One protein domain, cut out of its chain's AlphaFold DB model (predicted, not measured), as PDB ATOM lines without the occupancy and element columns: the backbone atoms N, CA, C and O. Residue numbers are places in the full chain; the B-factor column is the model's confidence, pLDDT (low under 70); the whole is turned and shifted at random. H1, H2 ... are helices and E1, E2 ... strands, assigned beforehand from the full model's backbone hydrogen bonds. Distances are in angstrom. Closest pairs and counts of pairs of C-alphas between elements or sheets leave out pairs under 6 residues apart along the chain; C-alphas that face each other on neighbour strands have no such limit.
ATOM      1  N   CYS A 285      59.047  19.755  -4.088       90.88
ATOM      2  CA  CYS A 285      59.391  20.549  -5.267       90.88
ATOM      3  C   CYS A 285      58.474  20.224  -6.450       90.88
ATOM      4  O   CYS A 285      58.051  21.149  -7.138       90.88
ATOM      5  N   PHE A 286      58.131  18.947  -6.652       89.56
ATOM      6  CA  PHE A 286      57.146  18.532  -7.650       89.56
ATOM      7  C   PHE A 286      55.782  19.196  -7.409       89.56
ATOM      8  O   PHE A 286      55.237  19.809  -8.324       89.56
ATOM      9  N   PHE A 287      55.269  19.179  -6.174       87.88
ATOM     10  CA  PHE A 287      53.998  19.846  -5.866       87.88
ATOM     11  C   PHE A 287      54.041  21.360  -6.077       87.88
ATOM     12  O   PHE A 287      53.051  21.946  -6.506       87.88
ATOM     13  N   TRP A 288      55.173  22.013  -5.796       88.50
ATOM     14  CA  TRP A 288      55.343  23.437  -6.090       88.50
ATOM     15  C   TRP A 288      55.354  23.720  -7.596       88.50
ATOM     16  O   TRP A 288      54.677  24.654  -8.024       88.50
ATOM     17  N   ASP A 289      56.067  22.912  -8.382       88.88
ATOM     18  CA  ASP A 289      56.083  23.001  -9.846       88.88
ATOM     19  C   ASP A 289      54.667  22.823 -10.423       88.88
ATOM     20  O   ASP A 289      54.208  23.666 -11.194       88.88
ATOM     21  N   LEU A 290      53.935  21.793  -9.983       88.44
ATOM     22  CA  LEU A 290      52.557  21.540 -10.411       88.44
ATOM     23  C   LEU A 290      51.610  22.678  -9.996       88.44
ATOM     24  O   LEU A 290      50.807  23.149 -10.796       88.44
ATOM     25  N   ASN A 291      51.736  23.182  -8.766       86.81
ATOM     26  CA  ASN A 291      50.947  24.312  -8.274       86.81
ATOM     27  C   ASN A 291      51.140  25.571  -9.145       86.81
ATOM     28  O   ASN A 291      50.165  26.235  -9.505       86.81
ATOM     29  N   PHE A 292      52.382  25.894  -9.528       87.19
ATOM     30  CA  PHE A 292      52.621  27.011 -10.443       87.19
ATOM     31  C   PHE A 292      52.151  26.722 -11.869       87.19
ATOM     32  O   PHE A 292      51.615  27.639 -12.483       87.19
ATOM     33  N   PHE A 293      52.293  25.493 -12.376       88.44
ATOM     34  CA  PHE A 293      51.760  25.101 -13.684       88.44
ATOM     35  C   PHE A 293      50.254  25.373 -13.776       88.44
ATOM     36  O   PHE A 293      49.815  26.082 -14.678       88.44
ATOM     37  N   LEU A 294      49.476  24.904 -12.795       86.00
ATOM     38  CA  LEU A 294      48.026  25.123 -12.754       86.00
ATOM     39  C   LEU A 294      47.679  26.611 -12.664       86.00
ATOM     40  O   LEU A 294      46.871  27.118 -13.440       86.00
ATOM     41  N   GLY A 295      48.304  27.327 -11.726       83.69
ATOM     42  CA  GLY A 295      47.964  28.726 -11.481       83.69
ATOM     43  C   GLY A 295      48.389  29.665 -12.613       83.69
ATOM     44  O   GLY A 295      47.666  30.598 -12.963       83.69
ATOM     45  N   ASP A 296      49.560  29.442 -13.210       86.75
ATOM     46  CA  ASP A 296      50.001  30.225 -14.362       86.75
ATOM     47  C   ASP A 296      49.220  29.838 -15.632       86.75
ATOM     48  O   ASP A 296      48.975  30.715 -16.466       86.75
ATOM     49  N   GLY A 297      48.783  28.577 -15.751       88.25
ATOM     50  CA  GLY A 297      47.963  28.077 -16.857       88.25
ATOM     51  C   GLY A 297      46.585  28.721 -16.880       88.25
ATOM     52  O   GLY A 297      46.161  29.231 -17.916       88.25
ATOM     53  N   GLU A 298      45.933  28.820 -15.722       86.06
ATOM     54  CA  GLU A 298      44.663  29.537 -15.605       86.06
ATOM     55  C   GLU A 298      44.812  31.032 -15.932       86.06
ATOM     56  O   GLU A 298      43.983  31.610 -16.639       86.06
ATOM     57  N   ASP A 299      45.881  31.680 -15.458       85.88
ATOM     58  CA  ASP A 299      46.145  33.085 -15.780       85.88
ATOM     59  C   ASP A 299      46.345  33.299 -17.296       85.88
ATOM     60  O   ASP A 299      45.938  34.337 -17.829       85.88
ATOM     61  N   ILE A 300      46.969  32.345 -17.996       88.19
ATOM     62  CA  ILE A 300      47.101  32.359 -19.460       88.19
ATOM     63  C   ILE A 300      45.739  32.140 -20.126       88.19
ATOM     64  O   ILE A 300      45.362  32.946 -20.981       88.19
ATOM     65  N   ALA A 301      44.967  31.140 -19.689       88.25
ATOM     66  CA  ALA A 301      43.626  30.853 -20.201       88.25
ATOM     67  C   ALA A 301      42.714  32.078 -20.108       88.25
ATOM     68  O   ALA A 301      42.106  32.494 -21.093       88.25
ATOM     69  N   ARG A 302      42.684  32.730 -18.943       86.88
ATOM     70  CA  ARG A 302      41.899  33.949 -18.716       86.88
ATOM     71  C   ARG A 302      42.291  35.075 -19.653       86.88
ATOM     72  O   ARG A 302      41.411  35.731 -20.202       86.88
ATOM     73  N   LYS A 303      43.592  35.323 -19.839       86.56
ATOM     74  CA  LYS A 303      44.061  36.369 -20.760       86.56
ATOM     75  C   LYS A 303      43.618  36.078 -22.188       86.56
ATOM     76  O   LYS A 303      43.027  36.957 -22.808       86.56
ATOM     77  N   LEU A 304      43.842  34.853 -22.657       87.88
ATOM     78  CA  LEU A 304      43.496  34.429 -24.008       87.88
ATOM     79  C   LEU A 304      41.987  34.549 -24.275       87.88
ATOM     80  O   LEU A 304      41.570  35.158 -25.259       87.88
ATOM     81  N   LEU A 305      41.154  34.037 -23.367       86.00
ATOM     82  CA  LEU A 305      39.695  34.075 -23.502       86.00
ATOM     83  C   LEU A 305      39.141  35.504 -23.384       86.00
ATOM     84  O   LEU A 305      38.237  35.885 -24.130       86.00
ATOM     85  N   ASN A 306      39.710  36.337 -22.508       84.25
ATOM     86  CA  ASN A 306      39.316  37.744 -22.395       84.25
ATOM     87  C   ASN A 306      39.731  38.575 -23.615       84.25
ATOM     88  O   ASN A 306      39.025  39.518 -23.974       84.25
ATOM     89  N   GLU A 307      40.854  38.254 -24.258       85.31
ATOM     90  CA  GLU A 307      41.242  38.850 -25.541       85.31
ATOM     91  C   GLU A 307      40.229  38.489 -26.634       85.31
ATOM     92  O   GLU A 307      39.722  39.389 -27.302       85.31
ATOM     93  N   LYS A 308      39.817  37.218 -26.735       86.06
ATOM     94  CA  LYS A 308      38.765  36.788 -27.675       86.06
ATOM     95  C   LYS A 308      37.434  37.491 -27.440       86.06
ATOM     96  O   LYS A 308      36.840  38.008 -28.385       86.06
ATOM     97  N   LYS A 309      37.021  37.614 -26.178       81.31
ATOM     98  CA  LYS A 309      35.815  38.356 -25.792       81.31
ATOM     99  C   LYS A 309      35.873  39.828 -26.219       81.31
ATOM    100  O   LYS A 309      34.875  40.357 -26.696       81.31
ATOM    101  N   LYS A 310      37.027  40.496 -26.073       82.06
ATOM    102  CA  LYS A 310      37.222  41.892 -26.521       82.06
ATOM    103  C   LYS A 310      37.188  42.045 -28.039       82.06
ATOM    104  O   LYS A 310      36.808  43.103 -28.523       82.06
ATOM    105  N   GLU A 311      37.590  41.012 -28.769       82.88
ATOM    106  CA  GLU A 311      37.488  40.945 -30.230       82.88
ATOM    107  C   GLU A 311      36.081  40.556 -30.718       82.88
ATOM    108  O   GLU A 311      35.907  40.339 -31.915       82.88
ATOM    109  N   GLU A 312      35.100  40.430 -29.814       81.56
ATOM    110  CA  GLU A 312      33.743  39.940 -30.101       81.56
ATOM    111  C   GLU A 312      33.734  38.548 -30.763       81.56
ATOM    112  O   GLU A 312      32.808  38.182 -31.487       81.56
ATOM    113  N   LYS A 313      34.770  37.738 -30.502       80.31
ATOM    114  CA  LYS A 313      34.879  36.360 -30.986       80.31
ATOM    115  C   LYS A 313      34.394  35.388 -29.921       80.31
ATOM    116  O   LYS A 313      34.871  35.407 -28.788       80.31
ATOM    117  N   SER A 314      33.488  34.501 -30.317       83.31
ATOM    118  CA  SER A 314      32.964  33.412 -29.483       83.31
ATOM    119  C   SER A 314      33.718  32.093 -29.657       83.31
ATOM    120  O   SER A 314      33.318  31.094 -29.068       83.31
ATOM    121  N   SER A 315      34.779  32.068 -30.464       88.62
ATOM    122  CA  SER A 315      35.535  30.858 -30.765       88.62
ATOM    123  C   SER A 315      37.033  31.019 -30.532       88.62
ATOM    124  O   SER A 315      37.605  32.115 -30.610       88.62
ATOM    125  N   LEU A 316      37.662  29.887 -30.237       91.75
ATOM    126  CA  LEU A 316      39.088  29.716 -30.037       91.75
ATOM    127  C   LEU A 316      39.569  28.581 -30.944       91.75
ATOM    128  O   LEU A 316      38.977  27.505 -30.956       91.75
ATOM    129  N   SER A 317      40.634  28.817 -31.707       92.38
ATOM    130  CA  SER A 317      41.274  27.772 -32.513       92.38
ATOM    131  C   SER A 317      42.632  27.369 -31.949       92.38
ATOM    132  O   SER A 317      43.285  28.177 -31.285       92.38
ATOM    133  N   LEU A 318      43.110  26.164 -32.277       93.25
ATOM    134  CA  LEU A 318      44.463  25.727 -31.897       93.25
ATOM    135  C   LEU A 318      45.533  26.727 -32.373       93.25
ATOM    136  O   LEU A 318      46.397  27.140 -31.607       93.25
ATOM    137  N   LYS A 319      45.389  27.250 -33.598       92.88
ATOM    138  CA  LYS A 319      46.279  28.281 -34.164       92.88
ATOM    139  C   LYS A 319      46.297  29.587 -33.374       92.88
ATOM    140  O   LYS A 319      47.265  30.345 -33.464       92.88
ATOM    141  N   ASP A 320      45.219  29.908 -32.663       91.88
ATOM    142  CA  ASP A 320      45.204  31.067 -31.775       91.88
ATOM    143  C   ASP A 320      46.065  30.817 -30.538       91.88
ATOM    144  O   ASP A 320      46.810  31.714 -30.140       91.88
ATOM    145  N   VAL A 321      46.005  29.606 -29.974       93.06
ATOM    146  CA  VAL A 321      46.841  29.187 -28.842       93.06
ATOM    147  C   VAL A 321      48.309  29.142 -29.252       93.06
ATOM    148  O   VAL A 321      49.114  29.825 -28.631       93.06
ATOM    149  N   GLU A 322      48.647  28.465 -30.351       94.31
ATOM    150  CA  GLU A 322      50.011  28.421 -30.907       94.31
ATOM    151  C   GLU A 322      50.573  29.828 -31.131       94.31
ATOM    152  O   GLU A 322      51.711  30.148 -30.780       94.31
ATOM    153  N   ARG A 323      49.761  30.726 -31.706       91.94
ATOM    154  CA  ARG A 323      50.164  32.118 -31.919       91.94
ATOM    155  C   ARG A 323      50.382  32.841 -30.598       91.94
ATOM    156  O   ARG A 323      51.299  33.660 -30.529       91.94
ATOM    157  N   TYR A 324      49.541  32.591 -29.600       91.56
ATOM    158  CA  TYR A 324      49.698  33.176 -28.279       91.56
ATOM    159  C   TYR A 324      50.996  32.697 -27.636       91.56
ATOM    160  O   TYR A 324      51.821  33.536 -27.292       91.56
ATOM    161  N   PHE A 325      51.219  31.385 -27.552       92.69
ATOM    162  CA  PHE A 325      52.418  30.798 -26.951       92.69
ATOM    163  C   PHE A 325      53.686  31.317 -27.643       92.69
ATOM    164  O   PHE A 325      54.535  31.936 -27.006       92.69
ATOM    165  N   LYS A 326      53.736  31.260 -28.977       90.69
ATOM    166  CA  LYS A 326      54.900  31.694 -29.763       90.69
ATOM    167  C   LYS A 326      55.228  33.191 -29.685       90.69
ATOM    168  O   LYS A 326      56.393  33.567 -29.804       90.69
ATOM    169  N   ASN A 327      54.222  34.066 -29.589       88.56
ATOM    170  CA  ASN A 327      54.431  35.525 -29.649       88.56
ATOM    171  C   ASN A 327      54.328  36.218 -28.287       88.56
ATOM    172  O   ASN A 327      54.570  37.427 -28.182       88.56
ATOM    173  N   SER A 328      53.925  35.488 -27.252       84.88
ATOM    174  CA  SER A 328      53.751  36.033 -25.921       84.88
ATOM    175  C   SER A 328      55.097  36.447 -25.332       84.88
ATOM    176  O   SER A 328      56.064  35.701 -25.323       84.88
ATOM    177  N   LYS A 329      55.147  37.661 -24.774       84.56
ATOM    178  CA  LYS A 329      56.259  38.114 -23.917       84.56
ATOM    179  C   LYS A 329      56.002  37.814 -22.436       84.56
ATOM    180  O   LYS A 329      56.658  38.385 -21.567       84.56
ATOM    181  N   ASN A 330      54.969  37.027 -22.131       83.50
ATOM    182  CA  ASN A 330      54.603  36.672 -20.769       83.50
ATOM    183  C   ASN A 330      55.546  35.557 -20.284       83.50
ATOM    184  O   ASN A 330      55.405  34.440 -20.769       83.50
ATOM    185  N   PRO A 331      56.421  35.800 -19.290       83.00
ATOM    186  CA  PRO A 331      57.385  34.800 -18.808       83.00
ATOM    187  C   PRO A 331      56.725  33.544 -18.215       83.00
ATOM    188  O   PRO A 331      57.390  32.545 -17.974       83.00
ATOM    189  N   LYS A 332      55.412  33.590 -17.958       86.88
ATOM    190  CA  LYS A 332      54.620  32.424 -17.559       86.88
ATOM    191  C   LYS A 332      54.461  31.391 -18.675       86.88
ATOM    192  O   LYS A 332      54.298  30.223 -18.357       86.88
ATOM    193  N   VAL A 333      54.475  31.814 -19.944       89.50
ATOM    194  CA  VAL A 333      54.371  30.897 -21.091       89.50
ATOM    195  C   VAL A 333      55.621  30.029 -21.146       89.50
ATOM    196  O   VAL A 333      55.505  28.821 -20.982       89.50
ATOM    197  N   ASP A 334      56.801  30.656 -21.200       87.44
ATOM    198  CA  ASP A 334      58.096  29.960 -21.153       87.44
ATOM    199  C   ASP A 334      58.184  29.001 -19.953       87.44
ATOM    200  O   ASP A 334      58.677  27.880 -20.056       87.44
ATOM    201  N   TYR A 335      57.673  29.438 -18.798       87.25
ATOM    202  CA  TYR A 335      57.659  28.621 -17.592       87.25
ATOM    203  C   TYR A 335      56.740  27.396 -17.705       87.25
ATOM    204  O   TYR A 335      57.137  26.306 -17.307       87.25
ATOM    205  N   ILE A 336      55.527  27.537 -18.245       89.25
ATOM    206  CA  ILE A 336      54.620  26.395 -18.431       89.25
ATOM    207  C   ILE A 336      55.189  25.395 -19.427       89.25
ATOM    208  O   ILE A 336      55.131  24.198 -19.156       89.25
ATOM    209  N   GLU A 337      55.773  25.865 -20.529       90.50
ATOM    210  CA  GLU A 337      56.454  25.000 -21.496       90.50
ATOM    211  C   GLU A 337      57.574  24.193 -20.829       90.50
ATOM    212  O   GLU A 337      57.705  22.987 -21.042       90.50
ATOM    213  N   GLU A 338      58.370  24.847 -19.979       89.00
ATOM    214  CA  GLU A 338      59.431  24.197 -19.216       89.00
ATOM    215  C   GLU A 338      58.880  23.148 -18.238       89.00
ATOM    216  O   GLU A 338      59.412  22.039 -18.153       89.00
ATOM    217  N   ILE A 339      57.817  23.468 -17.493       88.12
ATOM    218  CA  ILE A 339      57.231  22.534 -16.524       88.12
ATOM    219  C   ILE A 339      56.552  21.360 -17.222       88.12
ATOM    220  O   ILE A 339      56.717  20.231 -16.769       88.12
ATOM    221  N   TYR A 340      55.866  21.587 -18.339       89.81
ATOM    222  CA  TYR A 340      55.255  20.520 -19.126       89.81
ATOM    223  C   TYR A 340      56.299  19.501 -19.602       89.81
ATOM    224  O   TYR A 340      56.148  18.306 -19.358       89.81
ATOM    225  N   LYS A 341      57.437  19.968 -20.135       87.38
ATOM    226  CA  LYS A 341      58.575  19.093 -20.486       87.38
ATOM    227  C   LYS A 341      59.124  18.338 -19.276       87.38
ATOM    228  O   LYS A 341      59.417  17.150 -19.348       87.38
ATOM    229  N   ARG A 342      59.225  18.989 -18.115       84.31
ATOM    230  CA  ARG A 342      59.661  18.310 -16.881       84.31
ATOM    231  C   ARG A 342      58.659  17.265 -16.397       84.31
ATOM    232  O   ARG A 342      59.089  16.262 -15.834       84.31
ATOM    233  N   LEU A 343      57.358  17.487 -16.574       83.69
ATOM    234  CA  LEU A 343      56.344  16.473 -16.284       83.69
ATOM    235  C   LEU A 343      56.532  15.253 -17.196       83.69
ATOM    236  O   LEU A 343      56.503  14.132 -16.696       83.69
ATOM    237  N   GLN A 344      56.847  15.477 -18.478       81.06
ATOM    238  CA  GLN A 344      57.172  14.414 -19.435       81.06
ATOM    239  C   GLN A 344      58.460  13.657 -19.088       81.06
ATOM    240  O   GLN A 344      58.502  12.447 -19.258       81.06
ATOM    241  N   GLU A 345      59.513  14.322 -18.609       82.69
ATOM    242  CA  GLU A 345      60.839  13.699 -18.461       82.69
ATOM    243  C   GLU A 345      61.174  13.265 -17.027       82.69
ATOM    244  O   GLU A 345      61.719  12.187 -16.792       82.69
ATOM    245  N   ARG A 346      60.910  14.135 -16.048       75.56
ATOM    246  CA  ARG A 346      61.453  14.034 -14.683       75.56
ATOM    247  C   ARG A 346      60.445  13.473 -13.690       75.56
ATOM    248  O   ARG A 346      60.847  12.813 -12.734       75.56
ATOM    249  N   TRP A 347      59.164  13.784 -13.865       80.12
ATOM    250  CA  TRP A 347      58.136  13.511 -12.857       80.12
ATOM    251  C   TRP A 347      57.250  12.303 -13.169       80.12
ATOM    252  O   TRP A 347      56.275  12.082 -12.455       80.12
ATOM    253  N   GLN A 348      57.637  11.482 -14.150       73.88
ATOM    254  CA  GLN A 348      56.899  10.287 -14.578       73.88
ATOM    255  C   GLN A 348      56.552   9.328 -13.429       73.88
ATOM    256  O   GLN A 348      55.515   8.684 -13.469       73.88
ATOM    257  N   THR A 349      57.385   9.244 -12.386       76.88
ATOM    258  CA  THR A 349      57.087   8.395 -11.221       76.88
ATOM    259  C   THR A 349      56.152   9.078 -10.224       76.88
ATOM    260  O   THR A 349      55.251   8.435  -9.703       76.88
ATOM    261  N   ASN A 350      56.342  10.369  -9.942       80.62
ATOM    262  CA  ASN A 350      55.577  11.066  -8.899       80.62
ATOM    263  C   ASN A 350      54.157  11.418  -9.354       80.62
ATOM    264  O   ASN A 350      53.250  11.485  -8.527       80.62
ATOM    265  N   PHE A 351      53.963  11.660 -10.651       85.44
ATOM    266  CA  PHE A 351      52.690  12.142 -11.170       85.44
ATOM    267  C   PHE A 351      51.560  11.093 -11.101       85.44
ATOM    268  O   PHE A 351      50.501  11.438 -10.577       85.44
ATOM    269  N   PRO A 352      51.769   9.810 -11.466       87.19
ATOM    270  CA  PRO A 352      50.759   8.766 -11.275       87.19
ATOM    271  C   PRO A 352      50.400   8.526  -9.804       87.19
ATOM    272  O   PRO A 352      49.222   8.461  -9.471       87.19
ATOM    273  N   HIS A 353      51.395   8.482  -8.908       87.88
ATOM    274  CA  HIS A 353      51.143   8.328  -7.468       87.88
ATOM    275  C   HIS A 353      50.304   9.490  -6.919       87.88
ATOM    276  O   HIS A 353      49.407   9.284  -6.113       87.88
ATOM    277  N   PHE A 354      50.544  10.717  -7.393       87.81
ATOM    278  CA  PHE A 354      49.718  11.862  -7.016       87.81
ATOM    279  C   PHE A 354      48.258  11.717  -7.473       87.81
ATOM    280  O   PHE A 354      47.348  12.075  -6.730       87.81
ATOM    281  N   ILE A 355      48.018  11.180  -8.671       90.50
ATOM    282  CA  ILE A 355      46.660  10.911  -9.167       90.50
ATOM    283  C   ILE A 355      45.969   9.856  -8.295       90.50
ATOM    284  O   ILE A 355      44.802  10.022  -7.934       90.50
ATOM    285  N   GLU A 356      46.678   8.788  -7.924       90.31
ATOM    286  CA  GLU A 356      46.168   7.763  -7.002       90.31
ATOM    287  C   GLU A 356      45.806   8.369  -5.639       90.31
ATOM    288  O   GLU A 356      44.676   8.195  -5.176       90.31
ATOM    289  N   ASP A 357      46.691   9.183  -5.059       87.25
ATOM    290  CA  ASP A 357      46.449   9.899  -3.802       87.25
ATOM    291  C   ASP A 357      45.190  10.783  -3.857       87.25
ATOM    292  O   ASP A 357      44.434  10.860  -2.883       87.25
ATOM    293  N   LEU A 358      44.949  11.477  -4.977       86.94
ATOM    294  CA  LEU A 358      43.747  12.298  -5.163       86.94
ATOM    295  C   LEU A 358      42.475  11.440  -5.173       86.94
ATOM    296  O   LEU A 358      41.484  11.798  -4.528       86.94
ATOM    297  N   LYS A 359      42.507  10.281  -5.841       90.00
ATOM    298  CA  LYS A 359      41.381   9.334  -5.870       90.00
ATOM    299  C   LYS A 359      41.083   8.775  -4.486       90.00
ATOM    300  O   LYS A 359      39.926   8.770  -4.071       90.00
ATOM    301  N   GLU A 360      42.109   8.368  -3.740       89.75
ATOM    302  CA  GLU A 360      41.953   7.871  -2.367       89.75
ATOM    303  C   GLU A 360      41.343   8.923  -1.427       89.75
ATOM    304  O   GLU A 360      40.637   8.593  -0.468       89.75
ATOM    305  N   ARG A 361      41.573  10.208  -1.717       81.38
ATOM    306  CA  ARG A 361      41.024  11.345  -0.964       81.38
ATOM    307  C   ARG A 361      39.621  11.763  -1.408       81.38
ATOM    308  O   ARG A 361      39.069  12.684  -0.809       81.38
ATOM    309  N   ASN A 362      39.025  11.066  -2.378       84.56
ATOM    310  CA  ASN A 362      37.756  11.421  -3.022       84.56
ATOM    311  C   ASN A 362      37.779  12.818  -3.674       84.56
ATOM    312  O   ASN A 362      36.769  13.519  -3.682       84.56
ATOM    313  N   GLU A 363      38.922  13.230  -4.223       83.06
ATOM    314  CA  GLU A 363      39.063  14.458  -5.016       83.06
ATOM    315  C   GLU A 363      38.922  14.127  -6.516       83.06
ATOM    316  O   GLU A 363      39.831  14.379  -7.305       83.06
ATOM    317  N   SER A 364      37.790  13.515  -6.901       85.38
ATOM    318  CA  SER A 364      37.558  12.932  -8.240       85.38
ATOM    319  C   SER A 364      37.795  13.912  -9.382       85.38
ATOM    320  O   SER A 364      38.500  13.579 -10.324       85.38
ATOM    321  N   ASP A 365      37.272  15.129  -9.268       81.94
ATOM    322  CA  ASP A 365      37.320  16.120 -10.349       81.94
ATOM    323  C   ASP A 365      38.761  16.600 -10.594       81.94
ATOM    324  O   ASP A 365      39.177  16.867 -11.722       81.94
ATOM    325  N   VAL A 366      39.555  16.689  -9.520       85.56
ATOM    326  CA  VAL A 366      40.980  17.032  -9.608       85.56
ATOM    327  C   VAL A 366      41.764  15.847 -10.163       85.56
ATOM    328  O   VAL A 366      42.651  16.050 -10.988       85.56
ATOM    329  N   ALA A 367      41.438  14.623  -9.740       88.88
ATOM    330  CA  ALA A 367      42.065  13.416 -10.266       88.88
ATOM    331  C   ALA A 367      41.834  13.279 -11.778       88.88
ATOM    332  O   ALA A 367      42.805  13.116 -12.506       88.88
ATOM    333  N   GLU A 368      40.598  13.449 -12.254       89.44
ATOM    334  CA  GLU A 368      40.236  13.389 -13.678       89.44
ATOM    335  C   GLU A 368      40.983  14.448 -14.504       89.44
ATOM    336  O   GLU A 368      41.556  14.152 -15.553       89.44
ATOM    337  N   TYR A 369      41.073  15.683 -13.996       90.19
ATOM    338  CA  TYR A 369      41.882  16.724 -14.634       90.19
ATOM    339  C   TYR A 369      43.357  16.307 -14.780       90.19
ATOM    340  O   TYR A 369      43.982  16.549 -15.815       90.19
ATOM    341  N   MET A 370      43.926  15.689 -13.741       91.81
ATOM    342  CA  MET A 370      45.320  15.242 -13.747       91.81
ATOM    343  C   MET A 370      45.537  14.013 -14.631       91.81
ATOM    344  O   MET A 370      46.586  13.920 -15.263       91.81
ATOM    345  N   GLU A 371      44.557  13.114 -14.729       93.31
ATOM    346  CA  GLU A 371      44.572  11.985 -15.666       93.31
ATOM    347  C   GLU A 371      44.634  12.469 -17.108       93.31
ATOM    348  O   GLU A 371      45.491  12.021 -17.860       93.31
ATOM    349  N   ILE A 372      43.831  13.468 -17.477       92.81
ATOM    350  CA  ILE A 372      43.866  14.030 -18.834       92.81
ATOM    351  C   ILE A 372      45.212  14.690 -19.128       92.81
ATOM    352  O   ILE A 372      45.748  14.540 -20.226       92.81
ATOM    353  N   LEU A 373      45.797  15.395 -18.153       92.56
ATOM    354  CA  LEU A 373      47.160  15.910 -18.290       92.56
ATOM    355  C   LEU A 373      48.176  14.766 -18.467       92.56
ATOM    356  O   LEU A 373      49.077  14.889 -19.298       92.56
ATOM    357  N   SER A 374      48.020  13.655 -17.738       92.50
ATOM    358  CA  SER A 374      48.859  12.455 -17.878       92.50
ATOM    359  C   SER A 374      48.732  11.838 -19.266       92.50
ATOM    360  O   SER A 374      49.747  11.615 -19.919       92.50
ATOM    361  N   ASP A 375      47.514  11.676 -19.777       92.94
ATOM    362  CA  ASP A 375      47.252  11.157 -21.122       92.94
ATOM    363  C   ASP A 375      47.877  12.047 -22.207       92.94
ATOM    364  O   ASP A 375      48.400  11.556 -23.210       92.94
ATOM    365  N   CYS A 376      47.854  13.372 -22.019       92.50
ATOM    366  CA  CYS A 376      48.514  14.309 -22.932       92.50
ATOM    367  C   CYS A 376      50.037  14.128 -22.931       92.50
ATOM    368  O   CYS A 376      50.665  14.132 -23.993       92.50
ATOM    369  N   ILE A 377      50.619  13.941 -21.745       90.62
ATOM    370  CA  ILE A 377      52.049  13.688 -21.555       90.62
ATOM    371  C   ILE A 377      52.452  12.353 -22.193       90.62
ATOM    372  O   ILE A 377      53.393  12.323 -22.985       90.62
ATOM    373  N   GLU A 378      51.729  11.269 -21.906       89.00
ATOM    374  CA  GLU A 378      51.988   9.928 -22.445       89.00
ATOM    375  C   GLU A 378      51.802   9.869 -23.966       89.00
ATOM    376  O   GLU A 378      52.576   9.221 -24.677       89.00
ATOM    377  N   GLY A 379      50.816  10.606 -24.479       87.25
ATOM    378  CA  GLY A 379      50.574  10.784 -25.907       87.25
ATOM    379  C   GLY A 379      51.611  11.652 -26.626       87.25
ATOM    380  O   GLY A 379      51.536  11.759 -27.848       87.25
ATOM    381  N   ASN A 380      52.574  12.246 -25.907       87.81
ATOM    382  CA  ASN A 380      53.533  13.234 -26.417       87.81
ATOM    383  C   ASN A 380      52.858  14.391 -27.167       87.81
ATOM    384  O   ASN A 380      53.362  14.845 -28.194       87.81
ATOM    385  N   LEU A 381      51.705  14.851 -26.672       93.38
ATOM    386  CA  LEU A 381      51.045  16.022 -27.238       93.38
ATOM    387  C   LEU A 381      51.868  17.272 -26.951       93.38
ATOM    388  O   LEU A 381      52.445  17.405 -25.865       93.38
ATOM    389  N   GLU A 382      51.873  18.203 -27.900       92.75
ATOM    390  CA  GLU A 382      52.431  19.534 -27.680       92.75
ATOM    391  C   GLU A 382      51.601  20.286 -26.628       92.75
ATOM    392  O   GLU A 382      50.415  20.006 -26.411       92.75
ATOM    393  N   ILE A 383      52.222  21.248 -25.944       93.00
ATOM    394  CA  ILE A 383      51.584  21.953 -24.823       93.00
ATOM    395  C   ILE A 383      50.305  22.676 -25.250       93.00
ATOM    396  O   ILE A 383      49.360  22.739 -24.472       93.00
ATOM    397  N   GLU A 384      50.232  23.204 -26.469       94.31
ATOM    398  CA  GLU A 384      49.053  23.908 -26.964       94.31
ATOM    399  C   GLU A 384      47.862  22.967 -27.158       94.31
ATOM    400  O   GLU A 384      46.731  23.323 -26.824       94.31
ATOM    401  N   GLU A 385      48.114  21.749 -27.637       94.44
ATOM    402  CA  GLU A 385      47.094  20.710 -27.780       94.44
ATOM    403  C   GLU A 385      46.625  20.214 -26.411       94.44
ATOM    404  O   GLU A 385      45.421  20.123 -26.158       94.44
ATOM    405  N   ALA A 386      47.569  19.957 -25.500       93.75
ATOM    406  CA  ALA A 386      47.263  19.596 -24.121       93.75
ATOM    407  C   ALA A 386      46.450  20.699 -23.426       93.75
ATOM    408  O   ALA A 386      45.451  20.424 -22.768       93.75
ATOM    409  N   PHE A 387      46.823  21.963 -23.624       93.50
ATOM    410  CA  PHE A 387      46.120  23.118 -23.079       93.50
ATOM    411  C   PHE A 387      44.673  23.198 -23.578       93.50
ATOM    412  O   PHE A 387      43.766  23.416 -22.777       93.50
ATOM    413  N   MET A 388      44.436  22.968 -24.874       93.50
ATOM    414  CA  MET A 388      43.079  22.915 -25.430       93.50
ATOM    415  C   MET A 388      42.255  21.780 -24.817       93.50
ATOM    416  O   MET A 388      41.131  22.024 -24.385       93.50
ATOM    417  N   LYS A 389      42.827  20.576 -24.684       93.38
ATOM    418  CA  LYS A 389      42.154  19.445 -24.024       93.38
ATOM    419  C   LYS A 389      41.800  19.732 -22.565       93.38
ATOM    420  O   LYS A 389      40.716  19.377 -22.115       93.38
ATOM    421  N   LEU A 390      42.685  20.397 -21.825       92.00
ATOM    422  CA  LEU A 390      42.425  20.766 -20.430       92.00
ATOM    423  C   LEU A 390      41.316  21.819 -20.310       92.00
ATOM    424  O   LEU A 390      40.523  21.758 -19.374       92.00
ATOM    425  N   LEU A 391      41.226  22.764 -21.251       90.88
ATOM    426  CA  LEU A 391      40.115  23.720 -21.302       90.88
ATOM    427  C   LEU A 391      38.786  23.052 -21.659       90.88
ATOM    428  O   LEU A 391      37.754  23.423 -21.097       90.88
ATOM    429  N   GLU A 392      38.811  22.094 -22.585       90.75
ATOM    430  CA  GLU A 392      37.640  21.302 -22.965       90.75
ATOM    431  C   GLU A 392      37.139  20.483 -21.771       90.75
ATOM    432  O   GLU A 392      35.972  20.581 -21.413       90.75
ATOM    433  N   ASN A 393      38.041  19.798 -21.060       88.00
ATOM    434  CA  ASN A 393      37.710  19.045 -19.848       88.00
ATOM    435  C   ASN A 393      37.121  19.903 -18.713       88.00
ATOM    436  O   ASN A 393      36.411  19.416 -17.844       88.00
ATOM    437  N   GLN A 394      37.451  21.193 -18.670       85.75
ATOM    438  CA  GLN A 394      36.908  22.123 -17.678       85.75
ATOM    439  C   GLN A 394      35.597  22.782 -18.133       85.75
ATOM    440  O   GLN A 394      35.199  23.804 -17.562       85.75
ATOM    441  N   ASP A 395      34.966  22.261 -19.191       87.69
ATOM    442  CA  ASP A 395      33.777  22.822 -19.839       87.69
ATOM    443  C   ASP A 395      33.941  24.315 -20.160       87.69
ATOM    444  O   ASP A 395      33.007  25.114 -20.058       87.69
ATOM    445  N   THR A 396      35.169  24.743 -20.462       87.88
ATOM    446  CA  THR A 396      35.463  26.144 -20.790       87.88
ATOM    447  C   THR A 396      35.262  26.391 -22.279       87.88
ATOM    448  O   THR A 396      34.766  27.452 -22.682       87.88
ATOM    449  N   ILE A 397      35.614  25.389 -23.083       90.75
ATOM    450  CA  ILE A 397      35.431  25.356 -24.528       90.75
ATOM    451  C   ILE A 397      34.762  24.039 -24.939       90.75
ATOM    452  O   ILE A 397      34.906  23.040 -24.249       90.75
ATOM    453  N   GLU A 398      34.063  24.035 -26.069       91.88
ATOM    454  CA  GLU A 398      33.425  22.849 -26.652       91.88
ATOM    455  C   GLU A 398      33.846  22.718 -28.114       91.88
ATOM    456  O   GLU A 398      33.868  23.712 -28.848       91.88
ATOM    457  N   LYS A 399      34.203  21.507 -28.550       89.75
ATOM    458  CA  LYS A 399      34.637  21.275 -29.929       89.75
ATOM    459  C   LYS A 399      33.472  21.450 -30.911       89.75
ATOM    460  O   LYS A 399      32.484  20.727 -30.856       89.75
ATOM    461  N   GLU A 400      33.623  22.378 -31.855       87.88
ATOM    462  CA  GLU A 400      32.645  22.631 -32.925       87.88
ATOM    463  C   GLU A 400      33.048  21.932 -34.228       87.88
ATOM    464  O   GLU A 400      32.222  21.329 -34.913       87.88
ATOM    465  N   ALA A 401      34.335  21.999 -34.570       83.12
ATOM    466  CA  ALA A 401      34.924  21.380 -35.753       83.12
ATOM    467  C   ALA A 401      36.407  21.055 -35.503       83.12
ATOM    468  O   ALA A 401      36.936  21.298 -34.416       83.12
ATOM    469  N   ASP A 402      37.094  20.494 -36.501       79.62
ATOM    470  CA  ASP A 402      38.538  20.256 -36.405       79.62
ATOM    471  C   ASP A 402      39.281  21.567 -36.109       79.62
ATOM    472  O   ASP A 402      39.127  22.567 -36.814       79.62
ATOM    473  N   ASP A 403      40.053  21.556 -35.020       82.50
ATOM    474  CA  ASP A 403      40.828  22.676 -34.477       82.50
ATOM    475  C   ASP A 403      40.039  23.953 -34.135       82.50
ATOM    476  O   ASP A 403      40.655  25.000 -33.895       82.50
ATOM    477  N   LEU A 404      38.704  23.889 -34.080       88.12
ATOM    478  CA  LEU A 404      37.826  25.018 -33.764       88.12
ATOM    479  C   LEU A 404      36.890  24.686 -32.600       88.12
ATOM    480  O   LEU A 404      36.145  23.706 -32.637       88.12
ATOM    481  N   TYR A 405      36.902  25.559 -31.597       91.88
ATOM    482  CA  TYR A 405      36.169  25.376 -30.355       91.88
ATOM    483  C   TYR A 405      35.336  26.619 -30.037       91.88
ATOM    484  O   TYR A 405      35.801  27.751 -30.204       91.88
ATOM    485  N   ILE A 406      34.117  26.415 -29.551       90.88
ATOM    486  CA  ILE A 406      33.238  27.475 -29.053       90.88
ATOM    487  C   ILE A 406      33.558  27.717 -27.580       90.88
ATOM    488  O   ILE A 406      33.734  26.782 -26.808       90.88
ATOM    489  N   ILE A 407      33.613  28.981 -27.171       89.12
ATOM    490  CA  ILE A 407      33.786  29.369 -25.772       89.12
ATOM    491  C   ILE A 407      32.416  29.318 -25.088       89.12
ATOM    492  O   ILE A 407      31.581  30.198 -25.307       89.12
ATOM    493  N   ILE A 408      32.193  28.308 -24.249       87.12
ATOM    494  CA  ILE A 408      30.898  28.063 -23.591       87.12
ATOM    495  C   ILE A 408      30.822  28.646 -22.174       87.12
ATOM    496  O   ILE A 408      29.748  29.050 -21.724       87.12
TER     497      ILE A 408
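What this domain is: This is residues 285 to 408 of the 440 residues of an uncharacterized protein of Methanonatronarchaeum thermophilum (UniProt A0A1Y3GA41). A long helix, H1, runs along one side of a row of three up-and-down helices, H4, H5 and H6, crossing them at a wide angle. H3 runs across the ends of these three helices, near the first residues of H4 and H6 and the last residues of H5, while a small three-stranded sheet of E1, E3 and E2, with H2 beside it, sits past H6 near residues 304 to 309 of H1. The printed part has 124 residues with six named helices and three named strands, in the order H1 E1 H2 H3 H4 H5 H6 E2 E3. The sheet order is E1 - E3 - E2, all antiparallel, and the class is mostly helix. The whole is compact, with a radius of gyration of the C-alphas of 14.6 A and spans of 43 by 29 by 22 A.

Where its parts are: H1, residues 285 to 310, begins at C-alpha 285 (59.391, 20.549, -5.267) and is 37.4 A long. E1 is residues 315 to 317, and H2 is residues 318 to 327. H3, residues 331 to 345, is 21.4 A long. H4 is residues 350 to 360; H5, residues 364 to 378, is 20.5 A long and begins at C-alpha 364 (37.558, 12.932, -8.240). H6 is residues 383 to 393. E2, residues 397 to 401, and E3, residues 404 to 407, follow; E3 ends at C-alpha 407 (33.786, 29.369, -25.772).

How they stand to each other: H5 is the hub, touching three helices. H4 and H5 form a helical hairpin at a shallow tilt of 24 degrees, closest at the C-alphas of Ile 355 and Ala 367, 5.3 A. H5 and H6 form another at 28 degrees, closest at the C-alphas of Cys 376 and Ala 386, 5.6 A. H3, with residues 340 to 344 alone, touches H5 about perpendicular at 78 degrees; the closest C-alphas are those of Gln 344 and Ile 377, 5.6 A. H1, with residues 289 to 300 alone, touches H3 at a steep tilt of 48 degrees, opposite ways, closest at the C-alphas of Phe 293 and Ile 336, 5.7 A. The helix packing is part aligned, part crossed. H1 and H6 are near each other; H1 and H5 are apart. H2 touches H6, closest at the C-alphas of Val 321 and Glu 384, 6.0 A. H6 is on the sheet at a height over the sheet of 10.2 A; H1 only grazes it with residues 304 to 309. E1 and E3 have N 316 and O 405 within hydrogen-bond range at 2.8 A. The hairpin E2 and E3 has N 406 and O 398 at 2.8 A. In H1, H2, H3, H4, H5 and H6 every O i to N i+4 pair is within hydrogen-bond range.

The domain as a whole: The two C-alphas farthest apart are those of Glu 312 and Thr 349, 43.5 A. The printed part has no cut, and no link is long. The mean pLDDT of the printed part is 87.8, and no printed residue is under 70.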